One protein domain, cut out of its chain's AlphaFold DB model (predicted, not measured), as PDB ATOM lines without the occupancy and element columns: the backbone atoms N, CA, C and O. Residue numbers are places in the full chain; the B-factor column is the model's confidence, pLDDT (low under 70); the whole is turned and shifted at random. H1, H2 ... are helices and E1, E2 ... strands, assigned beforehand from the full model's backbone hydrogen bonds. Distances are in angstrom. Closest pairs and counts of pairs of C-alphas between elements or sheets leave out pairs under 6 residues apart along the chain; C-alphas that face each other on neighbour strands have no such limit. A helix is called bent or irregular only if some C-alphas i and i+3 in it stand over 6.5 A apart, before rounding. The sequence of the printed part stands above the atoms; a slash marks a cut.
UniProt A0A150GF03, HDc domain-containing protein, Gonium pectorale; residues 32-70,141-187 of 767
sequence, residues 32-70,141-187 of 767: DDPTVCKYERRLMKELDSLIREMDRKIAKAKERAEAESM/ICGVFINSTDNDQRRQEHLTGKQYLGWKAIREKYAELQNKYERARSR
ATOM      1  N   ASP A  32     453.294 455.492 420.174       51.75
ATOM      2  CA  ASP A  32     452.989 454.353 419.307       51.75
ATOM      3  C   ASP A  32     452.050 453.306 419.942       51.75
ATOM      4  O   ASP A  32     451.705 452.328 419.274       51.75
ATOM      5  N   ASP A  33     451.568 453.500 421.180       55.97
ATOM      6  CA  ASP A  33     450.494 452.653 421.711       55.97
ATOM      7  C   ASP A  33     449.223 452.837 420.855       55.97
ATOM      8  O   ASP A  33     448.829 453.965 420.528       55.97
ATOM      9  N   PRO A  34     448.500 451.748 420.529       49.94
ATOM     10  CA  PRO A  34     447.314 451.807 419.675       49.94
ATOM     11  C   PRO A  34     446.154 452.605 420.288       49.94
ATOM     12  O   PRO A  34     445.174 452.850 419.588       49.94
ATOM     13  N   THR A  35     446.271 452.996 421.561       45.16
ATOM     14  CA  THR A  35     445.305 453.763 422.351       45.16
ATOM     15  C   THR A  35     445.494 455.284 422.273       45.16
ATOM     16  O   THR A  35     444.594 456.016 422.685       45.16
ATOM     17  N   VAL A  36     446.620 455.784 421.745       55.09
ATOM     18  CA  VAL A  36     446.869 457.232 421.629       55.09
ATOM     19  C   VAL A  36     446.056 457.843 420.497       55.09
ATOM     20  O   VAL A  36     446.004 457.320 419.388       55.09
ATOM     21  N   CYS A  37     445.468 459.001 420.788       51.19
ATOM     22  CA  CYS A  37     444.623 459.796 419.910       51.19
ATOM     23  C   CYS A  37     445.284 460.102 418.544       51.19
ATOM     24  O   CYS A  37     446.203 460.915 418.443       51.19
ATOM     25  N   LYS A  38     444.813 459.453 417.467       66.00
ATOM     26  CA  LYS A  38     445.507 459.418 416.158       66.00
ATOM     27  C   LYS A  38     445.214 460.597 415.218       66.00
ATOM     28  O   LYS A  38     445.650 460.543 414.067       66.00
ATOM     29  N   TYR A  39     444.504 461.648 415.646       67.62
ATOM     30  CA  TYR A  39     444.093 462.744 414.746       67.62
ATOM     31  C   TYR A  39     445.275 463.424 414.047       67.62
ATOM     32  O   TYR A  39     445.220 463.614 412.837       67.62
ATOM     33  N   GLU A  40     446.374 463.698 414.755       72.94
ATOM     34  CA  GLU A  40     447.578 464.295 414.153       72.94
ATOM     35  C   GLU A  40     448.203 463.374 413.094       72.94
ATOM     36  O   GLU A  40     448.555 463.822 412.006       72.94
ATOM     37  N   ARG A  41     448.253 462.061 413.366       75.56
ATOM     38  CA  ARG A  41     448.765 461.040 412.435       75.56
ATOM     39  C   ARG A  41     447.853 460.873 411.209       75.56
ATOM     40  O   ARG A  41     448.345 460.571 410.124       75.56
ATOM     41  N   ARG A  42     446.539 461.072 411.359       79.50
ATOM     42  CA  ARG A  42     445.563 461.065 410.256       79.50
ATOM     43  C   ARG A  42     445.660 462.335 409.409       79.50
ATOM     44  O   ARG A  42     445.807 462.224 408.197       79.50
ATOM     45  N   LEU A  43     445.659 463.507 410.042       81.25
ATOM     46  CA  LEU A  43     445.831 464.800 409.377       81.25
ATOM     47  C   LEU A  43     447.148 464.843 408.592       81.25
ATOM     48  O   LEU A  43     447.155 465.234 407.433       81.25
ATOM     49  N   MET A  44     448.246 464.353 409.175       84.81
ATOM     50  CA  MET A  44     449.539 464.237 408.495       84.81
ATOM     51  C   MET A  44     449.459 463.381 407.216       84.81
ATOM     52  O   MET A  44     450.018 463.777 406.199       84.81
ATOM     53  N   LYS A  45     448.720 462.259 407.218       85.12
ATOM     54  CA  LYS A  45     448.490 461.439 406.008       85.12
ATOM     55  C   LYS A  45     447.631 462.150 404.955       85.12
ATOM     56  O   LYS A  45     447.890 462.015 403.763       85.12
ATOM     57  N   GLU A  46     446.602 462.879 405.380       88.19
ATOM     58  CA  GLU A  46     445.728 463.632 404.471       88.19
ATOM     59  C   GLU A  46     446.497 464.805 403.822       88.19
ATOM     60  O   GLU A  46     446.410 464.996 402.608       88.19
ATOM     61  N   LEU A  47     447.345 465.505 404.585       90.50
ATOM     62  CA  LEU A  47     448.257 466.541 404.081       90.50
ATOM     63  C   LEU A  47     449.332 465.971 403.135       90.50
ATOM     64  O   LEU A  47     449.538 466.539 402.066       90.50
ATOM     65  N   ASP A  48     449.964 464.836 403.464       91.06
ATOM     66  CA  ASP A  48     450.917 464.132 402.581       91.06
ATOM     67  C   ASP A  48     450.275 463.775 401.228       91.06
ATOM     68  O   ASP A  48     450.848 464.030 400.170       91.06
ATOM     69  N   SER A  49     449.040 463.261 401.239       92.12
ATOM     70  CA  SER A  49     448.290 462.953 400.013       92.12
ATOM     71  C   SER A  49     448.071 464.193 399.132       92.12
ATOM     72  O   SER A  49     448.334 464.151 397.926       92.12
ATOM     73  N   LEU A  50     447.659 465.317 399.734       92.44
ATOM     74  CA  LEU A  50     447.455 466.591 399.031       92.44
ATOM     75  C   LEU A  50     448.767 467.159 398.472       92.44
ATOM     76  O   LEU A  50     448.800 467.603 397.322       92.44
ATOM     77  N   ILE A  51     449.853 467.110 399.249       92.62
ATOM     78  CA  ILE A  51     451.185 467.559 398.824       92.62
ATOM     79  C   ILE A  51     451.670 466.711 397.642       92.62
ATOM     80  O   ILE A  51     452.010 467.272 396.604       92.62
ATOM     81  N   ARG A  52     451.581 465.376 397.711       92.38
ATOM     82  CA  ARG A  52     451.952 464.476 396.599       92.38
ATOM     83  C   ARG A  52     451.097 464.659 395.351       92.38
ATOM     84  O   ARG A  52     451.562 464.409 394.239       92.38
ATOM     85  N   GLU A  53     449.822 465.012 395.482       92.31
ATOM     86  CA  GLU A  53     449.000 465.359 394.321       92.31
ATOM     87  C   GLU A  53     449.454 466.675 393.682       92.31
ATOM     88  O   GLU A  53     449.582 466.742 392.457       92.31
ATOM     89  N   MET A  54     449.760 467.689 394.494       91.44
ATOM     90  CA  MET A  54     450.259 468.968 394.001       91.44
ATOM     91  C   MET A  54     451.662 468.843 393.392       91.44
ATOM     92  O   MET A  54     451.877 469.326 392.287       91.44
ATOM     93  N   ASP A  55     452.584 468.102 394.006       92.19
ATOM     94  CA  ASP A  55     453.927 467.868 393.461       92.19
ATOM     95  C   ASP A  55     453.885 467.117 392.120       92.19
ATOM     96  O   ASP A  55     454.609 467.468 391.190       92.19
ATOM     97  N   ARG A  56     452.958 466.161 391.944       92.38
ATOM     98  CA  ARG A  56     452.703 465.526 390.634       92.38
ATOM     99  C   ARG A  56     452.151 466.505 389.593       92.38
ATOM    100  O   ARG A  56     452.457 466.362 388.410       92.38
ATOM    101  N   LYS A  57     451.337 467.486 390.000       91.81
ATOM    102  CA  LYS A  57     450.851 468.563 389.117       91.81
ATOM    103  C   LYS A  57     451.978 469.535 388.751       91.81
ATOM    104  O   LYS A  57     452.094 469.888 387.582       91.81
ATOM    105  N   ILE A  58     452.835 469.893 389.708       92.00
ATOM    106  CA  ILE A  58     454.013 470.750 389.509       92.00
ATOM    107  C   ILE A  58     455.018 470.079 388.570       92.00
ATOM    108  O   ILE A  58     455.465 470.722 387.629       92.00
ATOM    109  N   ALA A  59     455.316 468.788 388.749       91.06
ATOM    110  CA  ALA A  59     456.206 468.043 387.857       91.06
ATOM    111  C   ALA A  59     455.709 468.058 386.397       91.06
ATOM    112  O   ALA A  59     456.460 468.417 385.497       91.06
ATOM    113  N   LYS A  60     454.415 467.787 386.169       90.38
ATOM    114  CA  LYS A  60     453.797 467.881 384.831       90.38
ATOM    115  C   LYS A  60     453.755 469.306 384.273       90.38
ATOM    116  O   LYS A  60     453.763 469.491 383.060       90.38
ATOM    117  N   ALA A  61     453.657 470.319 385.132       88.00
ATOM    118  CA  ALA A  61     453.729 471.713 384.710       88.00
ATOM    119  C   ALA A  61     455.163 472.103 384.313       88.00
ATOM    120  O   ALA A  61     455.332 472.787 383.309       88.00
ATOM    121  N   LYS A  62     456.183 471.621 385.039       88.19
ATOM    122  CA  LYS A  62     457.600 471.790 384.684       88.19
ATOM    123  C   LYS A  62     457.932 471.132 383.352       88.19
ATOM    124  O   LYS A  62     458.441 471.817 382.483       88.19
ATOM    125  N   GLU A  63     457.523 469.881 383.144       87.19
ATOM    126  CA  GLU A  63     457.675 469.167 381.865       87.19
ATOM    127  C   GLU A  63     457.075 469.958 380.682       87.19
ATOM    128  O   GLU A  63     457.678 470.055 379.616       87.19
ATOM    129  N   ARG A  64     455.912 470.598 380.878       83.81
ATOM    130  CA  ARG A  64     455.302 471.487 379.872       83.81
ATOM    131  C   ARG A  64     456.080 472.785 379.672       83.81
ATOM    132  O   ARG A  64     456.261 473.188 378.531       83.81
ATOM    133  N   ALA A  65     456.530 473.432 380.746       83.56
ATOM    134  CA  ALA A  65     457.335 474.650 380.658       83.56
ATOM    135  C   ALA A  65     458.680 474.386 379.964       83.56
ATOM    136  O   ALA A  65     459.097 475.174 379.121       83.56
ATOM    137  N   GLU A  66     459.313 473.251 380.264       81.75
ATOM    138  CA  GLU A  66     460.511 472.759 379.590       81.75
ATOM    139  C   GLU A  66     460.222 472.548 378.099       81.75
ATOM    140  O   GLU A  66     460.894 473.165 377.276       81.75
ATOM    141  N   ALA A  67     459.168 471.803 377.743       78.56
ATOM    142  CA  ALA A  67     458.762 471.577 376.352       78.56
ATOM    143  C   ALA A  67     458.419 472.869 375.578       78.56
ATOM    144  O   ALA A  67     458.772 472.980 374.406       78.56
ATOM    145  N   GLU A  68     457.778 473.857 376.212       72.50
ATOM    146  CA  GLU A  68     457.516 475.183 375.625       72.50
ATOM    147  C   GLU A  68     458.786 476.048 375.516       72.50
ATOM    148  O   GLU A  68     458.886 476.884 374.620       72.50
ATOM    149  N   SER A  69     459.769 475.838 376.396       67.56
ATOM    150  CA  SER A  69     461.074 476.514 376.360       67.56
ATOM    151  C   SER A  69     462.087 475.873 375.402       67.56
ATOM    152  O   SER A  69     463.155 476.446 375.176       67.56
ATOM    153  N   MET A  70     461.776 474.702 374.835       66.19
ATOM    154  CA  MET A  70     462.641 474.037 373.863       66.19
ATOM    155  C   MET A  70     462.796 474.877 372.594       66.19
ATOM    156  O   MET A  70     461.866 475.522 372.109       66.19
ATOM    157  N   ILE A 141     455.893 475.719 394.736       89.38
ATOM    158  CA  ILE A 141     454.936 475.556 395.840       89.38
ATOM    159  C   ILE A 141     453.534 475.216 395.330       89.38
ATOM    160  O   ILE A 141     452.910 474.302 395.875       89.38
ATOM    161  N   CYS A 142     453.048 475.927 394.306       87.75
ATOM    162  CA  CYS A 142     451.654 475.860 393.844       87.75
ATOM    163  C   CYS A 142     451.465 475.705 392.321       87.75
ATOM    164  O   CYS A 142     450.330 475.760 391.853       87.75
ATOM    165  N   GLY A 143     452.534 475.509 391.540       85.56
ATOM    166  CA  GLY A 143     452.443 475.084 390.135       85.56
ATOM    167  C   GLY A 143     451.984 476.137 389.124       85.56
ATOM    168  O   GLY A 143     451.670 475.790 387.990       85.56
ATOM    169  N   VAL A 144     451.935 477.415 389.508       88.44
ATOM    170  CA  VAL A 144     451.624 478.519 388.586       88.44
ATOM    171  C   VAL A 144     452.832 478.794 387.688       88.44
ATOM    172  O   VAL A 144     453.961 478.876 388.175       88.44
ATOM    173  N   PHE A 145     452.582 478.967 386.391       86.38
ATOM    174  CA  PHE A 145     453.579 479.411 385.422       86.38
ATOM    175  C   PHE A 145     453.954 480.885 385.638       86.38
ATOM    176  O   PHE A 145     453.082 481.743 385.789       86.38
ATOM    177  N   ILE A 146     455.255 481.166 385.615       85.19
ATOM    178  CA  ILE A 146     455.871 482.491 385.720       85.19
ATOM    179  C   ILE A 146     456.783 482.650 384.503       85.19
ATOM    180  O   ILE A 146     457.694 481.845 384.296       85.19
ATOM    181  N   ASN A 147     456.547 483.670 383.687       82.56
ATOM    182  CA  ASN A 147     457.367 483.929 382.510       82.56
ATOM    183  C   ASN A 147     458.672 484.628 382.929       82.56
ATOM    184  O   ASN A 147     458.662 485.483 383.817       82.56
ATOM    185  N   SER A 148     459.802 484.318 382.294       74.88
ATOM    186  CA  SER A 148     461.093 484.935 382.637       74.88
ATOM    187  C   SER A 148     461.108 486.457 382.475       74.88
ATOM    188  O   SER A 148     461.831 487.134 383.205       74.88
ATOM    189  N   THR A 149     460.269 486.991 381.582       74.50
ATOM    190  CA  THR A 149     460.073 488.427 381.339       74.50
ATOM    191  C   THR A 149     458.948 489.060 382.169       74.50
ATOM    192  O   THR A 149     458.640 490.231 381.966       74.50
ATOM    193  N   ASP A 150     458.327 488.338 383.112       77.38
ATOM    194  CA  ASP A 150     457.285 488.915 383.973       77.38
ATOM    195  C   ASP A 150     457.849 489.964 384.938       77.38
ATOM    196  O   ASP A 150     458.792 489.677 385.684       77.38
ATOM    197  N   ASN A 151     457.197 491.133 384.970       80.75
ATOM    198  CA  ASN A 151     457.471 492.243 385.886       80.75
ATOM    199  C   ASN A 151     457.490 491.793 387.358       80.75
ATOM    200  O   ASN A 151     456.623 491.028 387.792       80.75
ATOM    201  N   ASP A 152     458.392 492.364 388.160       83.25
ATOM    202  CA  ASP A 152     458.544 492.023 389.584       83.25
ATOM    203  C   ASP A 152     457.251 492.188 390.393       83.25
ATOM    204  O   ASP A 152     456.951 491.362 391.253       83.25
ATOM    205  N   GLN A 153     456.429 493.187 390.058       84.19
ATOM    206  CA  GLN A 153     455.103 493.389 390.652       84.19
ATOM    207  C   GLN A 153     454.208 492.140 390.516       84.19
ATOM    208  O   GLN A 153     453.630 491.683 391.501       84.19
ATOM    209  N   ARG A 154     454.161 491.517 389.329       83.25
ATOM    210  CA  ARG A 154     453.377 490.292 389.079       83.25
ATOM    211  C   ARG A 154     453.927 489.104 389.876       83.25
ATOM    212  O   ARG A 154     453.161 488.275 390.369       83.25
ATOM    213  N   ARG A 155     455.253 489.031 390.051       83.62
ATOM    214  CA  ARG A 155     455.908 488.013 390.892       83.62
ATOM    215  C   ARG A 155     455.549 488.201 392.371       83.62
ATOM    216  O   ARG A 155     455.247 487.225 393.054       83.62
ATOM    217  N   GLN A 156     455.506 489.440 392.860       84.56
ATOM    218  CA  GLN A 156     455.085 489.756 394.230       84.56
ATOM    219  C   GLN A 156     453.591 489.480 394.465       84.56
ATOM    220  O   GLN A 156     453.222 488.924 395.502       84.56
ATOM    221  N   GLU A 157     452.724 489.788 393.500       86.00
ATOM    222  CA  GLU A 157     451.296 489.437 393.540       86.00
ATOM    223  C   GLU A 157     451.080 487.920 393.593       86.00
ATOM    224  O   GLU A 157     450.247 487.441 394.363       86.00
ATOM    225  N   HIS A 158     451.883 487.146 392.857       88.38
ATOM    226  CA  HIS A 158     451.888 485.689 392.959       88.38
ATOM    227  C   HIS A 158     452.287 485.203 394.367       88.38
ATOM    228  O   HIS A 158     451.543 484.440 394.985       88.38
ATOM    229  N   LEU A 159     453.419 485.681 394.902       86.94
ATOM    230  CA  LEU A 159     453.937 485.292 396.225       86.94
ATOM    231  C   LEU A 159     453.022 485.717 397.387       86.94
ATOM    232  O   LEU A 159     452.988 485.065 398.430       86.94
ATOM    233  N   THR A 160     452.265 486.802 397.224       88.94
ATOM    234  CA  THR A 160     451.279 487.273 398.212       88.94
ATOM    235  C   THR A 160     449.855 486.769 397.946       88.94
ATOM    236  O   THR A 160     448.936 487.083 398.712       88.94
ATOM    237  N   GLY A 161     449.666 485.973 396.891       88.06
ATOM    238  CA  GLY A 161     448.384 485.436 396.452       88.06
ATOM    239  C   GLY A 161     447.878 484.269 397.304       88.06
ATOM    240  O   GLY A 161     448.642 483.490 397.879       88.06
ATOM    241  N   LYS A 162     446.547 484.102 397.338       87.00
ATOM    242  CA  LYS A 162     445.860 483.075 398.149       87.00
ATOM    243  C   LYS A 162     446.345 481.646 397.854       87.00
ATOM    244  O   LYS A 162     446.468 480.849 398.776       87.00
ATOM    245  N   GLN A 163     446.641 481.332 396.590       86.19
ATOM    246  CA  GLN A 163     447.111 480.001 396.181       86.19
ATOM    247  C   GLN A 163     448.505 479.682 396.738       86.19
ATOM    248  O   GLN A 163     448.685 478.634 397.350       86.19
ATOM    249  N   TYR A 164     449.478 480.584 396.562       91.12
ATOM    250  CA  TYR A 164     450.840 480.389 397.065       91.12
ATOM    251  C   TYR A 164     450.856 480.270 398.594       91.12
ATOM    252  O   TYR A 164     451.396 479.304 399.131       91.12
ATOM    253  N   LEU A 165     450.190 481.197 399.292       91.81
ATOM    254  CA  LEU A 165     450.127 481.199 400.756       91.81
ATOM    255  C   LEU A 165     449.401 479.967 401.321       91.81
ATOM    256  O   LEU A 165     449.854 479.410 402.316       91.81
ATOM    257  N   GLY A 166     448.323 479.504 400.676       90.75
ATOM    258  CA  GLY A 166     447.604 478.296 401.088       90.75
ATOM    259  C   GLY A 166     448.458 477.030 400.976       90.75
ATOM    260  O   GLY A 166     448.594 476.287 401.947       90.75
ATOM    261  N   TRP A 167     449.098 476.806 399.823       92.56
ATOM    262  CA  TRP A 167     449.981 475.647 399.629       92.56
ATOM    263  C   TRP A 167     451.247 475.713 400.486       92.56
ATOM    264  O   TRP A 167     451.697 474.681 400.984       92.56
ATOM    265  N   LYS A 168     451.784 476.915 400.728       92.75
ATOM    266  CA  LYS A 168     452.881 477.126 401.677       92.75
ATOM    267  C   LYS A 168     452.472 476.717 403.098       92.75
ATOM    268  O   LYS A 168     453.153 475.885 403.688       92.75
ATOM    269  N   ALA A 169     451.332 477.200 403.597       92.25
ATOM    270  CA  ALA A 169     450.833 476.859 404.931       92.25
ATOM    271  C   ALA A 169     450.552 475.350 405.101       92.25
ATOM    272  O   ALA A 169     450.832 474.786 406.156       92.25
ATOM    273  N   ILE A 170     450.057 474.675 404.055       91.62
ATOM    274  CA  ILE A 170     449.872 473.211 404.031       91.62
ATOM    275  C   ILE A 170     451.213 472.479 404.216       91.62
ATOM    276  O   ILE A 170     451.311 471.592 405.066       91.62
ATOM    277  N   ARG A 171     452.255 472.866 403.463       93.44
ATOM    278  CA  ARG A 171     453.601 472.270 403.575       93.44
ATOM    279  C   ARG A 171     454.252 472.570 404.930       93.44
ATOM    280  O   ARG A 171     454.812 471.663 405.541       93.44
ATOM    281  N   GLU A 172     454.132 473.800 405.427       92.81
ATOM    282  CA  GLU A 172     454.633 474.204 406.750       92.81
ATOM    283  C   GLU A 172     453.959 473.406 407.875       92.81
ATOM    284  O   GLU A 172     454.650 472.866 408.741       92.81
ATOM    285  N   LYS A 173     452.629 473.241 407.836       90.56
ATOM    286  CA  LYS A 173     451.899 472.467 408.851       90.56
ATOM    287  C   LYS A 173     452.222 470.973 408.793       90.56
ATOM    288  O   LYS A 173     452.329 470.339 409.841       90.56
ATOM    289  N   TYR A 174     452.417 470.415 407.598       92.25
ATOM    290  CA  TYR A 174     452.895 469.041 407.444       92.25
ATOM    291  C   TYR A 174     454.285 468.854 408.075       92.25
ATOM    292  O   TYR A 174     454.469 467.946 408.884       92.25
ATOM    293  N   ALA A 175     455.232 469.756 407.791       90.88
ATOM    294  CA  ALA A 175     456.573 469.716 408.374       90.88
ATOM    295  C   ALA A 175     456.561 469.899 409.906       90.88
ATOM    296  O   ALA A 175     457.317 469.233 410.612       90.88
ATOM    297  N   GLU A 176     455.695 470.757 410.452       90.06
ATOM    298  CA  GLU A 176     455.505 470.907 411.901       90.06
ATOM    299  C   GLU A 176     455.037 469.590 412.551       90.06
ATOM    300  O   GLU A 176     455.618 469.145 413.545       90.06
ATOM    301  N   LEU A 177     454.027 468.935 411.966       86.44
ATOM    302  CA  LEU A 177     453.500 467.654 412.448       86.44
ATOM    303  C   LEU A 177     454.528 466.522 412.326       86.44
ATOM    304  O   LEU A 177     454.669 465.729 413.258       86.44
ATOM    305  N   GLN A 178     455.287 466.473 411.228       86.44
ATOM    306  CA  GLN A 178     456.364 465.500 411.040       86.44
ATOM    307  C   GLN A 178     457.479 465.691 412.082       86.44
ATOM    308  O   GLN A 178     457.851 464.740 412.766       86.44
ATOM    309  N   ASN A 179     457.947 466.924 412.301       85.38
ATOM    310  CA  ASN A 179     458.934 467.229 413.342       85.38
ATOM    311  C   ASN A 179     458.430 466.852 414.747       85.38
ATOM    312  O   ASN A 179     459.194 466.362 415.581       85.38
ATOM    313  N   LYS A 180     457.137 467.060 415.029       81.88
ATOM    314  CA  LYS A 180     456.509 466.645 416.291       81.88
ATOM    315  C   LYS A 180     456.501 465.119 416.442       81.88
ATOM    316  O   LYS A 180     456.819 464.626 417.523       81.88
ATOM    317  N   TYR A 181     456.198 464.386 415.369       76.56
ATOM    318  CA  TYR A 181     456.250 462.923 415.321       76.56
ATOM    319  C   TYR A 181     457.668 462.397 415.588       76.56
ATOM    320  O   TYR A 181     457.869 461.532 416.440       76.56
ATOM    321  N   GLU A 182     458.671 462.949 414.906       78.12
ATOM    322  CA  GLU A 182     460.074 462.538 415.040       78.12
ATOM    323  C   GLU A 182     460.624 462.820 416.448       78.12
ATOM    324  O   GLU A 182     461.274 461.955 417.036       78.12
ATOM    325  N   ARG A 183     460.274 463.967 417.050       75.81
ATOM    326  CA  ARG A 183     460.596 464.296 418.456       75.81
ATOM    327  C   ARG A 183     459.883 463.411 419.480       75.81
ATOM    328  O   ARG A 183     460.421 463.185 420.561       75.81
ATOM    329  N   ALA A 184     458.669 462.946 419.182       69.44
ATOM    330  CA  ALA A 184     457.968 461.990 420.038       69.44
ATOM    331  C   ALA A 184     458.627 460.603 419.972       69.44
ATOM    332  O   ALA A 184     458.750 459.938 420.997       69.44
ATOM    333  N   ARG A 185     459.105 460.207 418.785       66.62
ATOM    334  CA  ARG A 185     459.802 458.937 418.542       66.62
ATOM    335  C   ARG A 185     461.212 458.882 419.142       66.62
ATOM    336  O   ARG A 185     461.637 457.806 419.541       66.62
ATOM    337  N   SER A 186     461.941 459.999 419.215       64.12
ATOM    338  CA  SER A 186     463.312 460.031 419.760       64.12
ATOM    339  C   SER A 186     463.400 460.129 421.290       64.12
ATOM    340  O   SER A 186     464.494 460.051 421.844       64.12
ATOM    341  N   ARG A 187     462.268 460.279 421.993       58.78
ATOM    342  CA  ARG A 187     462.193 460.270 423.462       58.78
ATOM    343  C   ARG A 187     461.968 458.856 424.010       58.78
ATOM    344  O   ARG A 187     460.871 458.533 424.468       58.78
TER     345      ARG A 187
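Overview. This is residues 32 to 70 and 141 to 187 of the 767 residues of the protein "HDc domain-containing protein" of Gonium pectorale (UniProt A0A150GF03). Two long helices, H1 and H3, run opposite ways and cross at 48 degrees, meeting through residues 40 to 51 of H1 and 170 to 178 of H3 and spreading apart from there towards the later part of H1 and the start of H3. Residues 141 to 147, with the short strand E1 at their end, run through the opening between H1 on one side and H3 and H2 on the other, and the chain then folds back through the short helix H2 into H3. The printed part has 86 residues with three named helices and one named strand, in the order H1, E1, H2, H3, and its class is mostly helix. The whole is loose, with a radius of gyration of the C-alphas of 17.4 A, and spans 55 by 26 by 20 A.

Arrangement. H1, residues 39 to 69, is the longest helix. It touches H3, residues 162 to 185, with residues 40 to 51 alone, and H3 touches it with residues 170 to 178 alone. The closest C-alphas of the two are those of Met 44 and Tyr 174, 6.0 A apart. Their lines stand at a steep tilt of 48 degrees, opposite ways. E1, residues 145 to 147, pairs with no named strand; its closest C-alpha to H1 is that of Phe 145, 7.7 A from that of Ala 65. H2, residues 152 to 159, follows E1, and the closest C-alphas of the two are those of Ile 146 and Arg 155, 7.6 A apart. H2 and H3 are close but not clearly touching, with the C-alphas of His 158 and Tyr 164 closest at 6.8 A; they run the same way at a steep tilt of 48 degrees. H1 and H2 are apart, and so are E1 and H3. In H1, H2 and H3 every O i to N i+4 pair is within hydrogen-bond range.

Along the chain. H1 measures 44.2 A from C-alpha 39 at (444.093, 462.744, 414.746) to C-alpha 69 at (461.074, 476.514, 376.360). H3 measures 34.5 A and ends with C-alpha 185 at (459.802, 458.937, 418.542). H2 has 8 residues over 10.5 A, and E1 has 3 residues over 6.6 A. No helix is bent or irregular.

Size, cuts and confidence. The outline is a rod, and the two C-alphas farthest apart are those of Thr 35 and Thr 149, at 55.7 A. Residues 33 to 39 and 148 to 153 stand free. Residues 71 to 140 are cut out, and C-alphas 70 and 141 are 23.3 A apart across the cut, which lies in the link from H1 to E1. The links from E1 to H2 and from H2 to H3 are tight. The mean pLDDT of the printed part is 82.1; it is under 70 at residues 32 to 39, 69 to 70 and 184 to 187.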